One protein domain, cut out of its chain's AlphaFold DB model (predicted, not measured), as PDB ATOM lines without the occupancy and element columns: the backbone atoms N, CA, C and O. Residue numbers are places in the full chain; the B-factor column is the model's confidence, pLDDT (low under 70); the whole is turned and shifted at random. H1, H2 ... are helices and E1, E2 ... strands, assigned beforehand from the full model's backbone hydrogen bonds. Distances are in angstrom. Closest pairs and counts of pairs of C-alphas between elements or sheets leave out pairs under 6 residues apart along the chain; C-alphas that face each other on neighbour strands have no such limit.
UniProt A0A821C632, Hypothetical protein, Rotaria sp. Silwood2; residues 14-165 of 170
ATOM      1  N   VAL A  14     -31.597 -34.478 -14.154       76.44
ATOM      2  CA  VAL A  14     -32.663 -35.004 -15.010       76.44
ATOM      3  C   VAL A  14     -32.391 -36.453 -15.402       76.44
ATOM      4  O   VAL A  14     -33.332 -37.232 -15.501       76.44
ATOM      5  N   SER A  15     -31.124 -36.833 -15.609       74.88
ATOM      6  CA  SER A  15     -30.775 -38.228 -15.876       74.88
ATOM      7  C   SER A  15     -31.076 -39.116 -14.674       74.88
ATOM      8  O   SER A  15     -31.653 -40.184 -14.859       74.88
ATOM      9  N   ALA A  16     -30.774 -38.649 -13.457       76.56
ATOM     10  CA  ALA A  16     -31.140 -39.362 -12.240       76.56
ATOM     11  C   ALA A  16     -32.664 -39.540 -12.143       76.56
ATOM     12  O   ALA A  16     -33.142 -40.650 -11.975       76.56
ATOM     13  N   LEU A  17     -33.456 -38.487 -12.361       79.06
ATOM     14  CA  LEU A  17     -34.917 -38.554 -12.205       79.06
ATOM     15  C   LEU A  17     -35.640 -39.495 -13.187       79.06
ATOM     16  O   LEU A  17     -36.801 -39.813 -12.953       79.06
ATOM     17  N   ILE A  18     -34.995 -39.945 -14.268       81.00
ATOM     18  CA  ILE A  18     -35.591 -40.897 -15.222       81.00
ATOM     19  C   ILE A  18     -35.040 -42.328 -15.099       81.00
ATOM     20  O   ILE A  18     -35.270 -43.150 -15.988       81.00
ATOM     21  N   GLN A  19     -34.302 -42.623 -14.026       81.06
ATOM     22  CA  GLN A  19     -33.801 -43.961 -13.682       81.06
ATOM     23  C   GLN A  19     -34.627 -44.587 -12.552       81.06
ATOM     24  O   GLN A  19     -35.205 -43.871 -11.725       81.06
ATOM     25  N   ASN A  20     -34.661 -45.922 -12.497       79.50
ATOM     26  CA  ASN A  20     -35.393 -46.656 -11.464       79.50
ATOM     27  C   ASN A  20     -34.871 -46.329 -10.055       79.50
ATOM     28  O   ASN A  20     -33.682 -46.089  -9.847       79.50
ATOM     29  N   GLY A  21     -35.765 -46.359  -9.066       78.25
ATOM     30  CA  GLY A  21     -35.392 -46.274  -7.653       78.25
ATOM     31  C   GLY A  21     -35.188 -44.855  -7.115       78.25
ATOM     32  O   GLY A  21     -34.838 -44.700  -5.940       78.25
ATOM     33  N   ASN A  22     -35.426 -43.822  -7.928       81.38
ATOM     34  CA  ASN A  22     -35.274 -42.434  -7.497       81.38
ATOM     35  C   ASN A  22     -36.502 -41.946  -6.720       81.38
ATOM     36  O   ASN A  22     -37.625 -42.066  -7.222       81.38
ATOM     37  N   PRO A  23     -36.311 -41.394  -5.505       83.12
ATOM     38  CA  PRO A  23     -37.406 -40.868  -4.711       83.12
ATOM     39  C   PRO A  23     -37.852 -39.504  -5.240       83.12
ATOM     40  O   PRO A  23     -37.029 -38.639  -5.544       83.12
ATOM     41  N   PHE A  24     -39.163 -39.291  -5.280       85.06
ATOM     42  CA  PHE A  24     -39.754 -37.983  -5.550       85.06
ATOM     43  C   PHE A  24     -40.395 -37.405  -4.284       85.06
ATOM     44  O   PHE A  24     -40.795 -38.167  -3.400       85.06
ATOM     45  N   PRO A  25     -40.513 -36.067  -4.174       84.56
ATOM     46  CA  PRO A  25     -41.261 -35.448  -3.087       84.56
ATOM     47  C   PRO A  25     -42.697 -35.977  -3.010       84.56
ATOM     48  O   PRO A  25     -43.318 -36.281  -4.034       84.56
ATOM     49  N   GLU A  26     -43.255 -36.021  -1.802       80.06
ATOM     50  CA  GLU A  26     -44.674 -36.325  -1.626       80.06
ATOM     51  C   GLU A  26     -45.532 -35.343  -2.433       80.06
ATOM     52  O   GLU A  26     -45.269 -34.139  -2.469       80.06
ATOM     53  N   ASN A  27     -46.562 -35.867  -3.101       82.81
ATOM     54  CA  ASN A  27     -47.451 -35.105  -3.987       82.81
ATOM     55  C   ASN A  27     -46.757 -34.459  -5.199       82.81
ATOM     56  O   ASN A  27     -47.312 -33.546  -5.812       82.81
ATOM     57  N   TYR A  28     -45.559 -34.925  -5.576       87.00
ATOM     58  CA  TYR A  28     -44.888 -34.433  -6.776       87.00
ATOM     59  C   TYR A  28     -45.685 -34.750  -8.043       87.00
ATOM     60  O   TYR A  28     -45.838 -33.869  -8.888       87.00
ATOM     61  N   PHE A  29     -46.165 -35.989  -8.181       88.88
ATOM     62  CA  PHE A  29     -46.887 -36.492  -9.354       88.88
ATOM     63  C   PHE A  29     -48.367 -36.148  -9.322       88.88
ATOM     64  O   PHE A  29     -49.022 -36.334  -8.294       88.88
ATOM     65  N   TRP A  30     -48.899 -35.710 -10.459       87.94
ATOM     66  CA  TRP A  30     -50.335 -35.521 -10.634       87.94
ATOM     67  C   TRP A  30     -51.041 -36.832 -10.905       87.94
ATOM     68  O   TRP A  30     -50.411 -37.835 -11.240       87.94
ATOM     69  N   GLN A  31     -52.364 -36.814 -10.796       87.81
ATOM     70  CA  GLN A  31     -53.173 -38.013 -10.966       87.81
ATOM     71  C   GLN A  31     -52.861 -38.797 -12.249       87.81
ATOM     72  O   GLN A  31     -52.553 -39.981 -12.155       87.81
ATOM     73  N   CYS A  32     -52.862 -38.155 -13.420       86.12
ATOM     74  CA  CYS A  32     -52.628 -38.870 -14.679       86.12
ATOM     75  C   CYS A  32     -51.200 -39.430 -14.803       86.12
ATOM     76  O   CYS A  32     -50.975 -40.393 -15.529       86.12
ATOM     77  N   GLU A  33     -50.225 -38.855 -14.091       89.62
ATOM     78  CA  GLU A  33     -48.876 -39.412 -14.020       89.62
ATOM     79  C   GLU A  33     -48.837 -40.623 -13.090       89.62
ATOM     80  O   GLU A  33     -48.223 -41.630 -13.426       89.62
ATOM     81  N   ARG A  34     -49.525 -40.547 -11.944       89.06
ATOM     82  CA  ARG A  34     -49.616 -41.655 -10.983       89.06
ATOM     83  C   ARG A  34     -50.305 -42.884 -11.570       89.06
ATOM     84  O   ARG A  34     -49.958 -43.993 -11.200       89.06
ATOM     85  N   GLU A  35     -51.255 -42.686 -12.478       88.19
ATOM     86  CA  GLU A  35     -51.952 -43.773 -13.177       88.19
ATOM     87  C   GLU A  35     -51.061 -44.507 -14.198       88.19
ATOM     88  O   GLU A  35     -51.367 -45.635 -14.576       88.19
ATOM     89  N   LEU A  36     -49.963 -43.888 -14.648       88.00
ATOM     90  CA  LEU A  36     -49.073 -44.431 -15.686       88.00
ATOM     91  C   LEU A  36     -47.692 -44.852 -15.174       88.00
ATOM     92  O   LEU A  36     -46.950 -45.528 -15.894       88.00
ATOM     93  N   LEU A  37     -47.324 -44.405 -13.976       90.25
ATOM     94  CA  LEU A  37     -46.065 -44.719 -13.314       90.25
ATOM     95  C   LEU A  37     -46.284 -45.813 -12.272       90.25
ATOM     96  O   LEU A  37     -47.292 -45.832 -11.571       90.25
ATOM     97  N   GLU A  38     -45.300 -46.694 -12.142       88.88
ATOM     98  CA  GLU A  38     -45.268 -47.698 -11.084       88.88
ATOM     99  C   GLU A  38     -44.389 -47.208  -9.937       88.88
ATOM    100  O   GLU A  38     -43.336 -46.601 -10.158       88.88
ATOM    101  N   PHE A  39     -44.823 -47.471  -8.704       88.06
ATOM    102  CA  PHE A  39     -44.163 -46.975  -7.502       88.06
ATOM    103  C   PHE A  39     -43.857 -48.104  -6.523       88.06
ATOM    104  O   PHE A  39     -44.741 -48.879  -6.162       88.06
ATOM    105  N   ASP A  40     -42.621 -48.122  -6.032       87.69
ATOM    106  CA  ASP A  40     -42.227 -48.800  -4.800       87.69
ATOM    107  C   ASP A  40     -42.044 -47.735  -3.708       87.69
ATOM    108  O   ASP A  40     -41.075 -46.967  -3.701       87.69
ATOM    109  N   HIS A  41     -43.035 -47.614  -2.826       85.06
ATOM    110  CA  HIS A  41     -43.178 -46.497  -1.891       85.06
ATOM    111  C   HIS A  41     -43.192 -45.122  -2.598       85.06
ATOM    112  O   HIS A  41     -44.195 -44.746  -3.197       85.06
ATOM    113  N   LEU A  42     -42.096 -44.357  -2.520       81.88
ATOM    114  CA  LEU A  42     -41.928 -43.044  -3.169       81.88
ATOM    115  C   LEU A  42     -41.014 -43.098  -4.400       81.88
ATOM    116  O   LEU A  42     -40.693 -42.059  -4.983       81.88
ATOM    117  N   LYS A  43     -40.546 -44.293  -4.766       85.56
ATOM    118  CA  LYS A  43     -39.589 -44.500  -5.847       85.56
ATOM    119  C   LYS A  43     -40.309 -44.974  -7.090       85.56
ATOM    120  O   LYS A  43     -41.070 -45.934  -7.026       85.56
ATOM    121  N   VAL A  44     -40.031 -44.337  -8.221       86.06
ATOM    122  CA  VAL A  44     -40.539 -44.812  -9.511       86.06
ATOM    123  C   VAL A  44     -39.743 -46.049  -9.932       86.06
ATOM    124  O   VAL A  44     -38.509 -46.042  -9.877       86.06
ATOM    125  N   ILE A  45     -40.446 -47.103 -10.339       88.19
ATOM    126  CA  ILE A  45     -39.874 -48.368 -10.819       88.19
ATOM    127  C   ILE A  45     -40.362 -48.679 -12.242       88.19
ATOM    128  O   ILE A  45     -41.285 -48.033 -12.738       88.19
ATOM    129  N   ASN A  46     -39.727 -49.656 -12.899       85.81
ATOM    130  CA  ASN A  46     -40.096 -50.162 -14.228       85.81
ATOM    131  C   ASN A  46     -40.261 -49.060 -15.299       85.81
ATOM    132  O   ASN A  46     -41.214 -49.052 -16.083       85.81
ATOM    133  N   ILE A  47     -39.332 -48.097 -15.341       87.94
ATOM    134  CA  ILE A  47     -39.409 -46.948 -16.252       87.94
ATOM    135  C   ILE A  47     -39.165 -47.378 -17.708       87.94
ATOM    136  O   ILE A  47     -38.051 -47.342 -18.230       87.94
ATOM    137  N   THR A  48     -40.234 -47.682 -18.447       89.19
ATOM    138  CA  THR A  48     -40.120 -47.877 -19.899       89.19
ATOM    139  C   THR A  48     -39.840 -46.550 -20.621       89.19
ATOM    140  O   THR A  48     -39.895 -45.460 -20.047       89.19
ATOM    141  N   ASN A  49     -39.584 -46.600 -21.933       88.31
ATOM    142  CA  ASN A  49     -39.460 -45.386 -22.752       88.31
ATOM    143  C   ASN A  49     -40.691 -44.477 -22.661       88.31
ATOM    144  O   ASN A  49     -40.554 -43.261 -22.760       88.31
ATOM    145  N   GLN A  50     -41.878 -45.051 -22.472       89.19
ATOM    146  CA  GLN A  50     -43.108 -44.285 -22.346       89.19
ATOM    147  C   GLN A  50     -43.164 -43.528 -21.013       89.19
ATOM    148  O   GLN A  50     -43.424 -42.325 -21.006       89.19
ATOM    149  N   GLN A  51     -42.838 -44.192 -19.899       90.31
ATOM    150  CA  GLN A  51     -42.714 -43.547 -18.591       90.31
ATOM    151  C   GLN A  51     -41.590 -42.504 -18.589       90.31
ATOM    152  O   GLN A  51     -41.779 -41.407 -18.075       90.31
ATOM    153  N   ALA A  52     -40.458 -42.770 -19.243       90.19
ATOM    154  CA  ALA A  52     -39.386 -41.784 -19.374       90.19
ATOM    155  C   ALA A  52     -39.837 -40.531 -20.152       90.19
ATOM    156  O   ALA A  52     -39.537 -39.411 -19.736       90.19
ATOM    157  N   LYS A  53     -40.602 -40.688 -21.247       91.88
ATOM    158  CA  LYS A  53     -41.213 -39.557 -21.976       91.88
ATOM    159  C   LYS A  53     -42.149 -38.752 -21.072       91.88
ATOM    160  O   LYS A  53     -42.062 -37.525 -21.050       91.88
ATOM    161  N   LEU A  54     -43.010 -39.441 -20.319       92.81
ATOM    162  CA  LEU A  54     -43.914 -38.824 -19.347       92.81
ATOM    163  C   LEU A  54     -43.136 -38.020 -18.299       92.81
ATOM    164  O   LEU A  54     -43.465 -36.861 -18.077       92.81
ATOM    165  N   LEU A  55     -42.073 -38.585 -17.721       91.62
ATOM    166  CA  LEU A  55     -41.235 -37.908 -16.729       91.62
ATOM    167  C   LEU A  55     -40.545 -36.668 -17.311       91.62
ATOM    168  O   LEU A  55     -40.564 -35.611 -16.684       91.62
ATOM    169  N   LEU A  56     -39.983 -36.752 -18.522       91.69
ATOM    170  CA  LEU A  56     -39.342 -35.607 -19.177       91.69
ATOM    171  C   LEU A  56     -40.336 -34.468 -19.431       91.69
ATOM    172  O   LEU A  56     -40.081 -33.324 -19.051       91.69
ATOM    173  N   ILE A  57     -41.487 -34.770 -20.032       93.44
ATOM    174  CA  ILE A  57     -42.525 -33.762 -20.290       93.44
ATOM    175  C   ILE A  57     -43.084 -33.222 -18.962       93.44
ATOM    176  O   ILE A  57     -43.246 -32.008 -18.811       93.44
ATOM    177  N   GLY A  58     -43.277 -34.103 -17.980       91.88
ATOM    178  CA  GLY A  58     -43.683 -33.809 -16.608       91.88
ATOM    179  C   GLY A  58     -42.772 -32.801 -15.903       91.88
ATOM    180  O   GLY A  58     -43.239 -31.844 -15.277       91.88
ATOM    181  N   ILE A  59     -41.460 -32.990 -16.006       89.81
ATOM    182  CA  ILE A  59     -40.464 -32.115 -15.384       89.81
ATOM    183  C   ILE A  59     -40.411 -30.768 -16.119       89.81
ATOM    184  O   ILE A  59     -40.550 -29.714 -15.496       89.81
ATOM    185  N   PHE A  60     -40.243 -30.783 -17.443       89.06
ATOM    186  CA  PHE A  60     -39.910 -29.568 -18.191       89.06
ATOM    187  C   PHE A  60     -41.104 -28.737 -18.619       89.06
ATOM    188  O   PHE A  60     -41.105 -27.518 -18.450       89.06
ATOM    189  N   ILE A  61     -42.115 -29.369 -19.200       92.25
ATOM    190  CA  ILE A  61     -43.243 -28.643 -19.783       92.25
ATOM    191  C   ILE A  61     -44.258 -28.355 -18.688       92.25
ATOM    192  O   ILE A  61     -44.636 -27.220 -18.420       92.25
ATOM    193  N   PHE A  62     -44.647 -29.408 -18.000       92.62
ATOM    194  CA  PHE A  62     -45.706 -29.424 -17.010       92.62
ATOM    195  C   PHE A  62     -45.336 -28.629 -15.744       92.62
ATOM    196  O   PHE A  62     -46.048 -27.698 -15.346       92.62
ATOM    197  N   ARG A  63     -44.203 -28.942 -15.110       90.50
ATOM    198  CA  ARG A  63     -43.793 -28.278 -13.861       90.50
ATOM    199  C   ARG A  63     -42.984 -27.011 -14.096       90.50
ATOM    200  O   ARG A  63     -43.371 -25.952 -13.598       90.50
ATOM    201  N   ALA A  64     -41.874 -27.103 -14.829       89.62
ATOM    202  CA  ALA A  64     -40.981 -25.963 -14.996       89.62
ATOM    203  C   ALA A  64     -41.640 -24.859 -15.833       89.62
ATOM    204  O   ALA A  64     -41.822 -23.752 -15.339       89.62
ATOM    205  N   LEU A  65     -42.078 -25.148 -17.057       91.06
ATOM    206  CA  LEU A  65     -42.648 -24.121 -17.927       91.06
ATOM    207  C   LEU A  65     -44.043 -23.667 -17.472       91.06
ATOM    208  O   LEU A  65     -44.237 -22.491 -17.172       91.06
ATOM    209  N   ILE A  66     -45.013 -24.575 -17.375       92.75
ATOM    210  CA  ILE A  66     -46.410 -24.207 -17.110       92.75
ATOM    211  C   ILE A  66     -46.603 -23.769 -15.655       92.75
ATOM    212  O   ILE A  66     -46.957 -22.620 -15.389       92.75
ATOM    213  N   THR A  67     -46.352 -24.663 -14.696       89.44
ATOM    214  CA  THR A  67     -46.696 -24.412 -13.283       89.44
ATOM    215  C   THR A  67     -45.862 -23.294 -12.657       89.44
ATOM    216  O   THR A  67     -46.346 -22.552 -11.796       89.44
ATOM    217  N   THR A  68     -44.600 -23.181 -13.068       88.62
ATOM    218  CA  THR A  68     -43.654 -22.224 -12.498       88.62
ATOM    219  C   THR A  68     -43.601 -20.937 -13.315       88.62
ATOM    220  O   THR A  68     -43.920 -19.879 -12.773       88.62
ATOM    221  N   LEU A  69     -43.265 -20.999 -14.606       89.56
ATOM    222  CA  LEU A  69     -43.040 -19.777 -15.384       89.56
ATOM    223  C   LEU A  69     -44.347 -19.115 -15.846       89.56
ATOM    224  O   LEU A  69     -44.495 -17.908 -15.678       89.56
ATOM    225  N   LEU A  70     -45.306 -19.871 -16.388       91.38
ATOM    226  CA  LEU A  70     -46.526 -19.290 -16.972       91.38
ATOM    227  C   LEU A  70     -47.607 -18.969 -15.941       91.38
ATOM    228  O   LEU A  70     -48.240 -17.921 -16.025       91.38
ATOM    229  N   LEU A  71     -47.815 -19.848 -14.957       90.56
ATOM    230  CA  LEU A  71     -48.856 -19.653 -13.941       90.56
ATOM    231  C   LEU A  71     -48.404 -18.788 -12.762       90.56
ATOM    232  O   LEU A  71     -49.241 -18.260 -12.031       90.56
ATOM    233  N   LYS A  72     -47.092 -18.646 -12.538       90.56
ATOM    234  CA  LYS A  72     -46.545 -17.884 -11.404       90.56
ATOM    235  C   LYS A  72     -45.402 -16.936 -11.812       90.56
ATOM    236  O   LYS A  72     -44.430 -16.821 -11.061       90.56
ATOM    237  N   PRO A  73     -45.505 -16.191 -12.931       90.69
ATOM    238  CA  PRO A  73     -44.389 -15.406 -13.467       90.69
ATOM    239  C   PRO A  73     -43.885 -14.341 -12.489       90.69
ATOM    240  O   PRO A  73     -42.682 -14.106 -12.401       90.69
ATOM    241  N   VAL A  74     -44.781 -13.738 -11.701       90.25
ATOM    242  CA  VAL A  74     -44.426 -12.736 -10.683       90.25
ATOM    243  C   VAL A  74     -43.662 -13.373  -9.519       90.25
ATOM    244  O   VAL A  74     -42.629 -12.856  -9.098       90.25
ATOM    245  N   LYS A  75     -44.109 -14.542  -9.030       90.56
ATOM    246  CA  LYS A  75     -43.444 -15.272  -7.931       90.56
ATOM    247  C   LYS A  75     -41.994 -15.607  -8.281       90.56
ATOM    248  O   LYS A  75     -41.120 -15.524  -7.422       90.56
ATOM    249  N   TYR A  76     -41.753 -15.968  -9.538       87.94
ATOM    250  CA  TYR A  76     -40.428 -16.310 -10.052       87.94
ATOM    251  C   TYR A  76     -39.701 -15.130 -10.709       87.94
ATOM    252  O   TYR A  76     -38.675 -15.330 -11.352       87.94
ATOM    253  N   ARG A  77     -40.193 -13.898 -10.508       88.50
ATOM    254  CA  ARG A  77     -39.558 -12.642 -10.944       88.50
ATOM    255  C   ARG A  77     -39.304 -12.540 -12.454       88.50
ATOM    256  O   ARG A  77     -38.409 -11.817 -12.874       88.50
ATOM    257  N   LEU A  78     -40.106 -13.225 -13.270       86.19
ATOM    258  CA  LEU A  78     -40.087 -13.060 -14.730       86.19
ATOM    259  C   LEU A  78     -40.760 -11.759 -15.164       86.19
ATOM    260  O   LEU A  78     -40.438 -11.204 -16.207       86.19
ATOM    261  N   ILE A  79     -41.726 -11.300 -14.369       88.56
ATOM    262  CA  ILE A  79     -42.468 -10.062 -14.584       88.56
ATOM    263  C   ILE A  79     -42.425  -9.275 -13.278       88.56
ATOM    264  O   ILE A  79     -42.619  -9.837 -12.198       88.56
ATOM    265  N   LEU A  80     -42.152  -7.976 -13.384       88.19
ATOM    266  CA  LEU A  80     -42.174  -7.052 -12.255       88.19
ATOM    267  C   LEU A  80     -43.594  -6.510 -12.059       88.19
ATOM    268  O   LEU A  80     -44.259  -6.137 -13.023       88.19
ATOM    269  N   GLY A  81     -44.044  -6.432 -10.807       87.62
ATOM    270  CA  GLY A  81     -45.369  -5.912 -10.465       87.62
ATOM    271  C   GLY A  81     -46.493  -6.935 -10.634       87.62
ATOM    272  O   GLY A  81     -46.306  -8.123 -10.381       87.62
ATOM    273  N   HIS A  82     -47.680  -6.461 -11.013       89.00
ATOM    274  CA  HIS A  82     -48.880  -7.284 -11.165       89.00
ATOM    275  C   HIS A  82     -49.218  -7.471 -12.643       89.00
ATOM    276  O   HIS A  82     -49.052  -6.554 -13.446       89.00
ATOM    277  N   LEU A  83     -49.733  -8.649 -12.985       89.69
ATOM    278  CA  LEU A  83     -50.299  -8.889 -14.305       89.69
ATOM    279  C   LEU A  83     -51.619  -8.135 -14.453       89.69
ATOM    280  O   LEU A  83     -52.451  -8.138 -13.545       89.69
ATOM    281  N   THR A  84     -51.849  -7.560 -15.629       94.12
ATOM    282  CA  THR A  84     -53.191  -7.107 -16.004       94.12
ATOM    283  C   THR A  84     -54.118  -8.308 -16.223       94.12
ATOM    284  O   THR A  84     -53.674  -9.454 -16.384       94.12
ATOM    285  N   SER A  85     -55.428  -8.059 -16.259       93.06
ATOM    286  CA  SER A  85     -56.437  -9.087 -16.552       93.06
ATOM    287  C   SER A  85     -56.186  -9.763 -17.904       93.06
ATOM    288  O   SER A  85     -56.179 -10.989 -17.988       93.06
ATOM    289  N   HIS A  86     -55.890  -8.977 -18.943       94.50
ATOM    290  CA  HIS A  86     -55.581  -9.490 -20.279       94.50
ATOM    291  C   HIS A  86     -54.299 -10.325 -20.309       94.50
ATOM    292  O   HIS A  86     -54.279 -11.395 -20.909       94.50
ATOM    293  N   GLN A  87     -53.233  -9.881 -19.635       92.88
ATOM    294  CA  GLN A  87     -51.987 -10.650 -19.570       92.88
ATOM    295  C   GLN A  87     -52.190 -11.989 -18.854       92.88
ATOM    296  O   GLN A  87     -51.709 -13.017 -19.326       92.88
ATOM    297  N   SER A  88     -52.945 -11.988 -17.753       92.19
ATOM    298  CA  SER A  88     -53.279 -13.209 -17.013       92.19
ATOM    299  C   SER A  88     -54.095 -14.183 -17.868       92.19
ATOM    300  O   SER A  88     -53.786 -15.372 -17.907       92.19
ATOM    301  N   ALA A  89     -55.095 -13.681 -18.600       92.94
ATOM    302  CA  ALA A  89     -55.902 -14.494 -19.507       92.94
ATOM    303  C   ALA A  89     -55.057 -15.090 -20.645       92.94
ATOM    304  O   ALA A  89     -55.126 -16.291 -20.898       92.94
ATOM    305  N   ASN A  90     -54.194 -14.286 -21.275       93.69
ATOM    306  CA  ASN A  90     -53.318 -14.745 -22.355       93.69
ATOM    307  C   ASN A  90     -52.334 -15.822 -21.880       93.69
ATOM    308  O   ASN A  90     -52.145 -16.828 -22.563       93.69
ATOM    309  N   LEU A  91     -51.737 -15.651 -20.695       94.50
ATOM    310  CA  LEU A  91     -50.864 -16.667 -20.101       94.50
ATOM    311  C   LEU A  91     -51.624 -17.955 -19.783       94.50
ATOM    312  O   LEU A  91     -51.089 -19.038 -20.005       94.50
ATOM    313  N   LYS A  92     -52.876 -17.850 -19.320       94.94
ATOM    314  CA  LYS A  92     -53.734 -19.011 -19.068       94.94
ATOM    315  C   LYS A  92     -54.053 -19.771 -20.359       94.94
ATOM    316  O   LYS A  92     -53.920 -20.990 -20.374       94.94
ATOM    317  N   VAL A  93     -54.392 -19.074 -21.449       95.38
ATOM    318  CA  VAL A  93     -54.590 -19.694 -22.775       95.38
ATOM    319  C   VAL A  93     -53.311 -20.388 -23.244       95.38
ATOM    320  O   VAL A  93     -53.350 -21.561 -23.613       95.38
ATOM    321  N   LEU A  94     -52.169 -19.699 -23.180       94.94
ATOM    322  CA  LEU A  94     -50.884 -20.259 -23.599       94.94
ATOM    323  C   LEU A  94     -50.519 -21.508 -22.789       94.94
ATOM    324  O   LEU A  94     -50.122 -22.522 -23.361       94.94
ATOM    325  N   ALA A  95     -50.692 -21.453 -21.469       95.75
ATOM    326  CA  ALA A  95     -50.450 -22.576 -20.575       95.75
ATOM    327  C   ALA A  95     -51.370 -23.768 -20.888       95.75
ATOM    328  O   ALA A  95     -50.888 -24.898 -20.945       95.75
ATOM    329  N   SER A  96     -52.658 -23.527 -21.161       96.00
ATOM    330  CA  SER A  96     -53.613 -24.564 -21.573       96.00
ATOM    331  C   SER A  96     -53.233 -25.220 -22.903       96.00
ATOM    332  O   SER A  96     -53.238 -26.446 -23.003       96.00
ATOM    333  N   VAL A  97     -52.832 -24.435 -23.908       95.75
ATOM    334  CA  VAL A  97     -52.404 -24.970 -25.213       95.75
ATOM    335  C   VAL A  97     -51.097 -25.759 -25.085       95.75
ATOM    336  O   VAL A  97     -50.994 -26.868 -25.607       95.75
ATOM    337  N   MET A  98     -50.101 -25.245 -24.354       95.56
ATOM    338  CA  MET A  98     -48.841 -25.965 -24.115       95.56
ATOM    339  C   MET A  98     -49.062 -27.271 -23.357       95.56
ATOM    340  O   MET A  98     -48.433 -28.287 -23.658       95.56
ATOM    341  N   LEU A  99     -49.982 -27.258 -22.396       94.75
ATOM    342  CA  LEU A  99     -50.377 -28.458 -21.692       94.75
ATOM    343  C   LEU A  99     -51.017 -29.479 -22.639       94.75
ATOM    344  O   LEU A  99     -50.643 -30.651 -22.632       94.75
ATOM    345  N   TYR A 100     -51.969 -29.046 -23.462       94.62
ATOM    346  CA  TYR A 100     -52.597 -29.902 -24.463       94.62
ATOM    347  C   TYR A 100     -51.550 -30.561 -25.376       94.62
ATOM    348  O   TYR A 100     -51.555 -31.782 -25.546       94.62
ATOM    349  N   ILE A 101     -50.577 -29.784 -25.867       95.38
ATOM    350  CA  ILE A 101     -49.455 -30.295 -26.669       95.38
ATOM    351  C   ILE A 101     -48.645 -31.343 -25.888       95.38
ATOM    352  O   ILE A 101     -48.359 -32.414 -26.419       95.38
ATOM    353  N   GLY A 102     -48.280 -31.072 -24.630       94.75
ATOM    354  CA  GLY A 102     -47.503 -32.010 -23.816       94.75
ATOM    355  C   GLY A 102     -48.253 -33.317 -23.532       94.75
ATOM    356  O   GLY A 102     -47.676 -34.394 -23.672       94.75
ATOM    357  N   ARG A 103     -49.556 -33.251 -23.224       93.94
ATOM    358  CA  ARG A 103     -50.410 -34.441 -23.035       93.94
ATOM    359  C   ARG A 103     -50.539 -35.263 -24.314       93.94
ATOM    360  O   ARG A 103     -50.495 -36.490 -24.240       93.94
ATOM    361  N   ARG A 104     -50.630 -34.610 -25.480       93.56
ATOM    362  CA  ARG A 104     -50.575 -35.282 -26.789       93.56
ATOM    363  C   ARG A 104     -49.226 -35.941 -27.034       93.56
ATOM    364  O   ARG A 104     -49.194 -37.078 -27.482       93.56
ATOM    365  N   ALA A 105     -48.128 -35.255 -26.727       93.69
ATOM    366  CA  ALA A 105     -46.777 -35.751 -26.970       93.69
ATOM    367  C   ALA A 105     -46.426 -36.970 -26.104       93.69
ATOM    368  O   ALA A 105     -45.711 -37.858 -26.577       93.69
ATOM    369  N   VAL A 106     -46.949 -37.041 -24.872       90.69
ATOM    370  CA  VAL A 106     -46.861 -38.259 -24.057       90.69
ATOM    371  C   VAL A 106     -47.808 -39.325 -24.593       90.69
ATOM    372  O   VAL A 106     -47.359 -40.429 -24.871       90.69
ATOM    373  N   GLY A 107     -49.094 -39.012 -24.756       84.56
ATOM    374  CA  GLY A 107     -50.101 -39.956 -25.238       84.56
ATOM    375  C   GLY A 107     -49.851 -40.460 -26.665       84.56
ATOM    376  O   GLY A 107     -48.840 -40.162 -27.305       84.56
ATOM    377  N   SER A 108     -50.794 -41.225 -27.205       71.50
ATOM    378  CA  SER A 108     -50.821 -41.534 -28.639       71.50
ATOM    379  C   SER A 108     -51.674 -40.496 -29.377       71.50
ATOM    380  O   SER A 108     -52.459 -39.777 -28.764       71.50
ATOM    381  N   LYS A 109     -51.567 -40.422 -30.712       64.75
ATOM    382  CA  LYS A 109     -52.451 -39.545 -31.509       64.75
ATOM    383  C   LYS A 109     -53.941 -39.828 -31.266       64.75
ATOM    384  O   LYS A 109     -54.748 -38.917 -31.390       64.75
ATOM    385  N   SER A 110     -54.290 -41.073 -30.936       69.44
ATOM    386  CA  SER A 110     -55.660 -41.506 -30.647       69.44
ATOM    387  C   SER A 110     -56.037 -41.433 -29.165       69.44
ATOM    388  O   SER A 110     -57.210 -41.580 -28.841       69.44
ATOM    389  N   HIS A 111     -55.075 -41.214 -28.264       82.50
ATOM    390  CA  HIS A 111     -55.310 -41.183 -26.827       82.50
ATOM    391  C   HIS A 111     -54.442 -40.113 -26.164       82.50
ATOM    392  O   HIS A 111     -53.282 -40.340 -25.809       82.50
ATOM    393  N   ILE A 112     -55.028 -38.926 -26.024       88.88
ATOM    394  CA  ILE A 112     -54.446 -37.799 -25.297       88.88
ATOM    395  C   ILE A 112     -54.618 -38.071 -23.805       88.88
ATOM    396  O   ILE A 112     -55.695 -38.491 -23.382       88.88
ATOM    397  N   LEU A 113     -53.588 -37.804 -23.001       90.50
ATOM    398  CA  LEU A 113     -53.743 -37.900 -21.551       90.50
ATOM    399  C   LEU A 113     -54.857 -36.962 -21.061       90.50
ATOM    400  O   LEU A 113     -54.979 -35.845 -21.580       90.50
ATOM    401  N   PRO A 114     -55.652 -37.368 -20.058       90.44
ATOM    402  CA  PRO A 114     -56.677 -36.502 -19.497       90.44
ATOM    403  C   PRO A 114     -56.042 -35.276 -18.833       90.44
ATOM    404  O   PRO A 114     -54.883 -35.302 -18.411       90.44
ATOM    405  N   LEU A 115     -56.806 -34.187 -18.749       90.00
ATOM    406  CA  LEU A 115     -56.414 -33.014 -17.975       90.00
ATOM    407  C   LEU A 115     -56.377 -33.392 -16.479       90.00
ATOM    408  O   LEU A 115     -57.405 -33.819 -15.957       90.00
ATOM    409  N   PRO A 116     -55.245 -33.224 -15.769       86.25
ATOM    410  CA  PRO A 116     -55.187 -33.407 -14.319       86.25
ATOM    411  C   PRO A 116     -56.249 -32.603 -13.558       86.25
ATOM    412  O   PRO A 116     -56.467 -31.415 -13.834       86.25
ATOM    413  N   HIS A 117     -56.880 -33.214 -12.551       86.12
ATOM    414  CA  HIS A 117     -57.859 -32.536 -11.692       86.12
ATOM    415  C   HIS A 117     -57.270 -31.315 -10.982       86.12
ATOM    416  O   HIS A 117     -57.930 -30.283 -10.875       86.12
ATOM    417  N   GLU A 118     -55.987 -31.382 -10.626       86.06
ATOM    418  CA  GLU A 118     -55.215 -30.316  -9.984       86.06
ATOM    419  C   GLU A 118     -55.194 -29.001 -10.793       86.06
ATOM    420  O   GLU A 118     -54.879 -27.937 -10.257       86.06
ATOM    421  N   TRP A 119     -55.544 -29.046 -12.080       85.31
ATOM    422  CA  TRP A 119     -55.457 -27.912 -12.995       85.31
ATOM    423  C   TRP A 119     -56.777 -27.313 -13.450       85.31
ATOM    424  O   TRP A 119     -56.757 -26.228 -14.032       85.31
ATOM    425  N   HIS A 120     -57.912 -27.928 -13.128       84.69
ATOM    426  CA  HIS A 120     -59.219 -27.467 -13.607       84.69
ATOM    427  C   HIS A 120     -59.559 -26.034 -13.158       84.69
ATOM    428  O   HIS A 120     -60.268 -25.317 -13.854       84.69
ATOM    429  N   LEU A 121     -59.018 -25.581 -12.021       85.00
ATOM    430  CA  LEU A 121     -59.220 -24.210 -11.534       85.00
ATOM    431  C   LEU A 121     -58.248 -23.199 -12.166       85.00
ATOM    432  O   LEU A 121     -58.561 -22.014 -12.290       85.00
ATOM    433  N   SER A 122     -57.056 -23.652 -12.561       88.44
ATOM    434  CA  SER A 122     -55.969 -22.772 -13.016       88.44
ATOM    435  C   SER A 122     -55.890 -22.647 -14.534       88.44
ATOM    436  O   SER A 122     -55.406 -21.632 -15.027       88.44
ATOM    437  N   LEU A 123     -56.387 -23.636 -15.277       93.81
ATOM    438  CA  LEU A 123     -56.295 -23.734 -16.732       93.81
ATOM    439  C   LEU A 123     -57.681 -23.866 -17.364       93.81
ATOM    440  O   LEU A 123     -58.646 -24.229 -16.702       93.81
ATOM    441  N   TYR A 124     -57.778 -23.494 -18.636       95.25
ATOM    442  CA  TYR A 124     -58.931 -23.804 -19.478       95.25
ATOM    443  C   TYR A 124     -58.931 -25.289 -19.850       95.25
ATOM    444  O   TYR A 124     -57.855 -25.864 -20.058       95.25
ATOM    445  N   THR A 125     -60.122 -25.880 -19.923       94.44
ATOM    446  CA  THR A 125     -60.341 -27.256 -20.380       94.44
ATOM    447  C   THR A 125     -60.130 -27.383 -21.888       94.44
ATOM    448  O   THR A 125     -60.045 -26.385 -22.603       94.44
ATOM    449  N   ASP A 126     -60.069 -28.618 -22.388       93.25
ATOM    450  CA  ASP A 126     -59.933 -28.874 -23.829       93.25
ATOM    451  C   ASP A 126     -61.134 -28.351 -24.628       93.25
ATOM    452  O   ASP A 126     -60.957 -27.874 -25.746       93.25
ATOM    453  N   LEU A 127     -62.331 -28.364 -24.028       94.06
ATOM    454  CA  LEU A 127     -63.543 -27.786 -24.614       94.06
ATOM    455  C   LEU A 127     -63.461 -26.257 -24.681       94.06
ATOM    456  O   LEU A 127     -63.791 -25.662 -25.702       94.06
ATOM    457  N   ASP A 128     -62.958 -25.614 -23.626       95.25
ATOM    458  CA  ASP A 128     -62.839 -24.150 -23.572       95.25
ATOM    459  C   ASP A 128     -61.896 -23.592 -24.653       95.25
ATOM    460  O   ASP A 128     -62.088 -22.474 -25.132       95.25
ATOM    461  N   ILE A 129     -60.860 -24.352 -25.031       95.12
ATOM    462  CA  ILE A 129     -59.871 -23.947 -26.046       95.12
ATOM    463  C   ILE A 129     -60.103 -24.595 -27.413       95.12
ATOM    464  O   ILE A 129     -59.265 -24.426 -28.301       95.12
ATOM    465  N   GLU A 130     -61.206 -25.324 -27.603       95.00
ATOM    466  CA  GLU A 130     -61.457 -26.136 -28.799       95.00
ATOM    467  C   GLU A 130     -61.315 -25.313 -30.087       95.00
ATOM    468  O   GLU A 130     -60.561 -25.677 -30.991       95.00
ATOM    469  N   ALA A 131     -61.953 -24.140 -30.128       94.31
ATOM    470  CA  ALA A 131     -61.895 -23.235 -31.274       94.31
ATOM    471  C   ALA A 131     -60.461 -22.780 -31.613       94.31
ATOM    472  O   ALA A 131     -60.132 -22.571 -32.780       94.31
ATOM    473  N   ILE A 132     -59.589 -22.656 -30.607       93.94
ATOM    474  CA  ILE A 132     -58.186 -22.264 -30.786       93.94
ATOM    475  C   ILE A 132     -57.396 -23.434 -31.372       93.94
ATOM    476  O   ILE A 132     -56.684 -23.269 -32.361       93.94
ATOM    477  N   ILE A 133     -57.524 -24.626 -30.786       93.81
ATOM    478  CA  ILE A 133     -56.740 -25.799 -31.202       93.81
ATOM    479  C   ILE A 133     -57.212 -26.390 -32.538       93.81
ATOM    480  O   ILE A 133     -56.434 -27.074 -33.204       93.81
ATOM    481  N   GLN A 134     -58.459 -26.130 -32.944       93.44
ATOM    482  CA  GLN A 134     -59.007 -26.541 -34.240       93.44
ATOM    483  C   GLN A 134     -58.731 -25.537 -35.366       93.44
ATOM    484  O   GLN A 134     -58.838 -25.909 -36.535       93.44
ATOM    485  N   HIS A 135     -58.322 -24.303 -35.052       95.56
ATOM    486  CA  HIS A 135     -57.919 -23.336 -36.071       95.56
ATOM    487  C   HIS A 135     -56.760 -23.899 -36.905       95.56
ATOM    488  O   HIS A 135     -55.748 -24.321 -36.350       95.56
ATOM    489  N   SER A 136     -56.885 -23.910 -38.232       93.69
ATOM    490  CA  SER A 136     -56.005 -24.667 -39.142       93.69
ATOM    491  C   SER A 136     -54.509 -24.380 -38.948       93.69
ATOM    492  O   SER A 136     -53.705 -25.307 -38.825       93.69
ATOM    493  N   GLU A 137     -54.131 -23.105 -38.861       93.38
ATOM    494  CA  GLU A 137     -52.738 -22.676 -38.666       93.38
ATOM    495  C   GLU A 137     -52.188 -23.065 -37.286       93.38
ATOM    496  O   GLU A 137     -51.039 -23.500 -37.148       93.38
ATOM    497  N   ILE A 138     -53.030 -22.960 -36.253       93.19
ATOM    498  CA  ILE A 138     -52.657 -23.298 -34.878       93.19
ATOM    499  C   ILE A 138     -52.547 -24.812 -34.747       93.19
ATOM    500  O   ILE A 138     -51.576 -25.303 -34.183       93.19
ATOM    501  N   ASN A 139     -53.483 -25.563 -35.322       94.19
ATOM    502  CA  ASN A 139     -53.464 -27.019 -35.346       94.19
ATOM    503  C   ASN A 139     -52.197 -27.544 -36.036       94.19
ATOM    504  O   ASN A 139     -51.506 -28.403 -35.486       94.19
ATOM    505  N   SER A 140     -51.836 -26.976 -37.194       95.12
ATOM    506  CA  SER A 140     -50.574 -27.285 -37.876       95.12
ATOM    507  C   SER A 140     -49.376 -27.081 -36.941       95.12
ATOM    508  O   SER A 140     -48.588 -28.003 -36.723       95.12
ATOM    509  N   THR A 141     -49.310 -25.920 -36.283       95.44
ATOM    510  CA  THR A 141     -48.249 -25.592 -35.320       95.44
ATOM    511  C   THR A 141     -48.230 -26.560 -34.134       95.44
ATOM    512  O   THR A 141     -47.170 -27.060 -33.763       95.44
ATOM    513  N   ILE A 142     -49.394 -26.888 -33.568       95.25
ATOM    514  CA  ILE A 142     -49.560 -27.861 -32.482       95.25
ATOM    515  C   ILE A 142     -48.999 -29.224 -32.892       95.25
ATOM    516  O   ILE A 142     -48.263 -29.830 -32.117       95.25
ATOM    517  N   ASN A 143     -49.301 -29.697 -34.104       94.50
ATOM    518  CA  ASN A 143     -48.798 -30.978 -34.605       94.50
ATOM    519  C   ASN A 143     -47.272 -30.955 -34.770       94.50
ATOM    520  O   ASN A 143     -46.596 -31.919 -34.400       94.50
ATOM    521  N   THR A 144     -46.710 -29.850 -35.266       95.75
ATOM    522  CA  THR A 144     -45.255 -29.667 -35.362       95.75
ATOM    523  C   THR A 144     -44.594 -29.646 -33.984       95.75
ATOM    524  O   THR A 144     -43.569 -30.302 -33.782       95.75
ATOM    525  N   CYS A 145     -45.175 -28.934 -33.015       95.31
ATOM    526  CA  CYS A 145     -44.682 -28.887 -31.641       95.31
ATOM    527  C   CYS A 145     -44.767 -30.258 -30.958       95.31
ATOM    528  O   CYS A 145     -43.800 -30.674 -30.322       95.31
ATOM    529  N   GLU A 146     -45.877 -30.983 -31.127       95.00
ATOM    530  CA  GLU A 146     -46.040 -32.351 -30.624       95.00
ATOM    531  C   GLU A 146     -44.929 -33.257 -31.166       95.00
ATOM    532  O   GLU A 146     -44.224 -33.906 -30.392       95.00
ATOM    533  N   GLN A 147     -44.731 -33.271 -32.489       94.94
ATOM    534  CA  GLN A 147     -43.711 -34.105 -33.121       94.94
ATOM    535  C   GLN A 147     -42.304 -33.723 -32.648       94.94
ATOM    536  O   GLN A 147     -41.490 -34.598 -32.357       94.94
ATOM    537  N   SER A 148     -42.027 -32.426 -32.515       95.25
ATOM    538  CA  SER A 148     -40.740 -31.927 -32.022       95.25
ATOM    539  C   SER A 148     -40.472 -32.367 -30.584       95.25
ATOM    540  O   SER A 148     -39.367 -32.815 -30.283       95.25
ATOM    541  N   LEU A 149     -41.479 -32.313 -29.706       94.25
ATOM    542  CA  LEU A 149     -41.358 -32.796 -28.329       94.25
ATOM    543  C   LEU A 149     -41.137 -34.306 -28.267       94.25
ATOM    544  O   LEU A 149     -40.304 -34.758 -27.481       94.25
ATOM    545  N   ARG A 150     -41.834 -35.086 -29.103       94.38
ATOM    546  CA  ARG A 150     -41.630 -36.539 -29.185       94.38
ATOM    547  C   ARG A 150     -40.202 -36.874 -29.605       94.38
ATOM    548  O   ARG A 150     -39.533 -37.622 -28.894       94.38
ATOM    549  N   MET A 151     -39.722 -36.268 -30.693       94.12
ATOM    550  CA  MET A 151     -38.356 -36.468 -31.189       94.12
ATOM    551  C   MET A 151     -37.314 -36.037 -30.156       94.12
ATOM    552  O   MET A 151     -36.327 -36.735 -29.941       94.12
ATOM    553  N   TRP A 152     -37.544 -34.908 -29.481       92.62
ATOM    554  CA  TRP A 152     -36.663 -34.442 -28.419       92.62
ATOM    555  C   TRP A 152     -36.593 -35.440 -27.257       92.62
ATOM    556  O   TRP A 152     -35.491 -35.776 -26.827       92.62
ATOM    557  N   CYS A 153     -37.730 -35.968 -26.786       92.25
ATOM    558  CA  CYS A 153     -37.736 -36.970 -25.718       92.25
ATOM    559  C   CYS A 153     -37.026 -38.260 -26.144       92.25
ATOM    560  O   CYS A 153     -36.250 -38.815 -25.374       92.25
ATOM    561  N   GLU A 154     -37.275 -38.738 -27.363       92.56
ATOM    562  CA  GLU A 154     -36.643 -39.948 -27.903       92.56
ATOM    563  C   GLU A 154     -35.128 -39.801 -27.991       92.56
ATOM    564  O   GLU A 154     -34.394 -40.669 -27.523       92.56
ATOM    565  N   GLU A 155     -34.656 -38.673 -28.515       90.75
ATOM    566  CA  GLU A 155     -33.231 -38.372 -28.589       90.75
ATOM    567  C   GLU A 155     -32.608 -38.223 -27.194       90.75
ATOM    568  O   GLU A 155     -31.493 -38.691 -26.960       90.75
ATOM    569  N   TYR A 156     -33.322 -37.608 -26.248       88.94
ATOM    570  CA  TYR A 156     -32.862 -37.465 -24.868       88.94
ATOM    571  C   TYR A 156     -32.703 -38.828 -24.181       88.94
ATOM    572  O   TYR A 156     -31.654 -39.116 -23.605       88.94
ATOM    573  N   ILE A 157     -33.713 -39.694 -24.305       89.00
ATOM    574  CA  ILE A 157     -33.695 -41.061 -23.774       89.00
ATOM    575  C   ILE A 157     -32.573 -41.869 -24.430       89.00
ATOM    576  O   ILE A 157     -31.801 -42.515 -23.728       89.00
ATOM    577  N   ARG A 158     -32.419 -41.784 -25.757       89.44
ATOM    578  CA  ARG A 158     -31.359 -42.484 -26.497       89.44
ATOM    579  C   ARG A 158     -29.964 -42.106 -25.999       89.44
ATOM    580  O   ARG A 158     -29.101 -42.973 -25.884       89.44
ATOM    581  N   ARG A 159     -29.724 -40.822 -25.706       86.25
ATOM    582  CA  ARG A 159     -28.439 -40.350 -25.157       86.25
ATOM    583  C   ARG A 159     -28.183 -40.873 -23.752       86.25
ATOM    584  O   ARG A 159     -27.046 -41.205 -23.438       86.25
ATOM    585  N   ILE A 160     -29.222 -40.957 -22.928       83.69
ATOM    586  CA  ILE A 160     -29.103 -41.545 -21.594       83.69
ATOM    587  C   ILE A 160     -28.833 -43.048 -21.710       83.69
ATOM    588  O   ILE A 160     -27.865 -43.537 -21.148       83.69
ATOM    589  N   ASP A 161     -29.556 -43.786 -22.540       84.69
ATOM    590  CA  ASP A 161     -29.266 -45.212 -22.727       84.69
ATOM    591  C   ASP A 161     -27.837 -45.474 -23.198       84.69
ATOM    592  O   ASP A 161     -27.188 -46.397 -22.711       84.69
ATOM    593  N   ALA A 162     -27.325 -44.644 -24.109       83.69
ATOM    594  CA  ALA A 162     -25.954 -44.756 -24.593       83.69
ATOM    595  C   ALA A 162     -24.906 -44.507 -23.492       83.69
ATOM    596  O   ALA A 162     -23.843 -45.120 -23.513       83.69
ATOM    597  N   ASN A 163     -25.200 -43.621 -22.537       78.56
ATOM    598  CA  ASN A 163     -24.269 -43.238 -21.475       78.56
ATOM    599  C   ASN A 163     -24.338 -44.151 -20.238       78.56
ATOM    600  O   ASN A 163     -23.378 -44.204 -19.470       78.56
ATOM    601  N   PHE A 164     -25.464 -44.835 -20.022       71.88
ATOM    602  CA  PHE A 164     -25.764 -45.511 -18.755       71.88
ATOM    603  C   PHE A 164     -26.180 -46.981 -18.901       71.88
ATOM    604  O   PHE A 164     -26.156 -47.711 -17.916       71.88
ATOM    605  N   GLY A 165     -26.519 -47.432 -20.111       67.00
ATOM    606  CA  GLY A 165     -27.087 -48.756 -20.347       67.00
ATOM    607  C   GLY A 165     -28.591 -48.804 -20.056       67.00
ATOM    608  O   GLY A 165     -29.097 -48.164 -19.135       67.00
TER     609      GLY A 165
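This is residues 14 to 165 of the 170 residues of the protein "Hypothetical protein" of Rotaria sp. Silwood2 (UniProt A0A821C632). Two long helices, H3 and H4, fold back on each other as a nearly antiparallel helical hairpin, and the longest helix, H6, crosses it steeply near the beginning of H3 and the end of H4. Short helices H1 and H2 and a small hairpin of two strands come before H3, and the little helix H5 makes a corner with H6. The printed part has 152 residues with six named helices and two named strands in the order H1 H2 E1 E2 H3 H4 H5 H6; the sheet, E1 - E2, is antiparallel, and the class is mostly helix. The whole is compact, with a radius of gyration of the C-alphas of 16.3 A and spans of 48 by 35 by 26 A.

H1, residues 14 to 17, is close but not clearly touching to H3, residues 49 to 70, with the C-alphas of Leu 17 and Leu 55 closest at 7.8 A. H2, residues 31 to 34, is close but not clearly touching to H3, the closest C-alphas being those of Glu 33 and Leu 54, 7.3 A apart. E1, residues 38 to 40, and E2, residues 43 to 45, are a hairpin of antiparallel strands, with N 40 and O 43 at 2.9 A and N 45 and O 38 at 2.9 A, within hydrogen-bond range; E1 is apart from H3. H3 and H4, residues 85 to 106, touch as a helical hairpin at a shallow tilt of 5 degrees, opposite ways, closest at the C-alphas of Ile 66 and Ala 95, 5.6 A. H5, residues 130 to 134, and H6, residues 136 to 164, touch only at the corner by their link, and only just, with 3 pairs of C-alphas within 8 A; the closest are Ile 133 and Asn 139, 5.4 A. H6 touches H4 with residues 142 to 150 alone, at a steep tilt of 55 degrees, the same way, closest at the C-alphas of Ala 105 and Glu 146, 5.0 A. It touches H3 with residues 150 to 157 alone, at a steep tilt of 59 degrees, opposite ways, closest at the C-alphas of Lys 53 and Cys 153, 5.7 A. Every O i to N i+4 pair is within hydrogen-bond range in H4, H5 and H6, against 12 of 18 in H3; H1 and H2 are too short for such a pair.

H1 begins at C-alpha 14, (-32.663, -35.004, -15.010). H3 is 27.6 A long, and H4 measures 31.6 A from C-alpha 85 at (-56.437, -9.087, -16.552). H6 is 42.0 A long and ends at C-alpha 164, (-25.764, -45.511, -18.755).

The C-alphas farthest apart are those of Ser 85 and Gly 165, 49.5 A. The printed part has no cut, and the links H1 to H2, H3 to H4 and H4 to H5 are long. Residues 109 to 110 and 165 have pLDDT under 70.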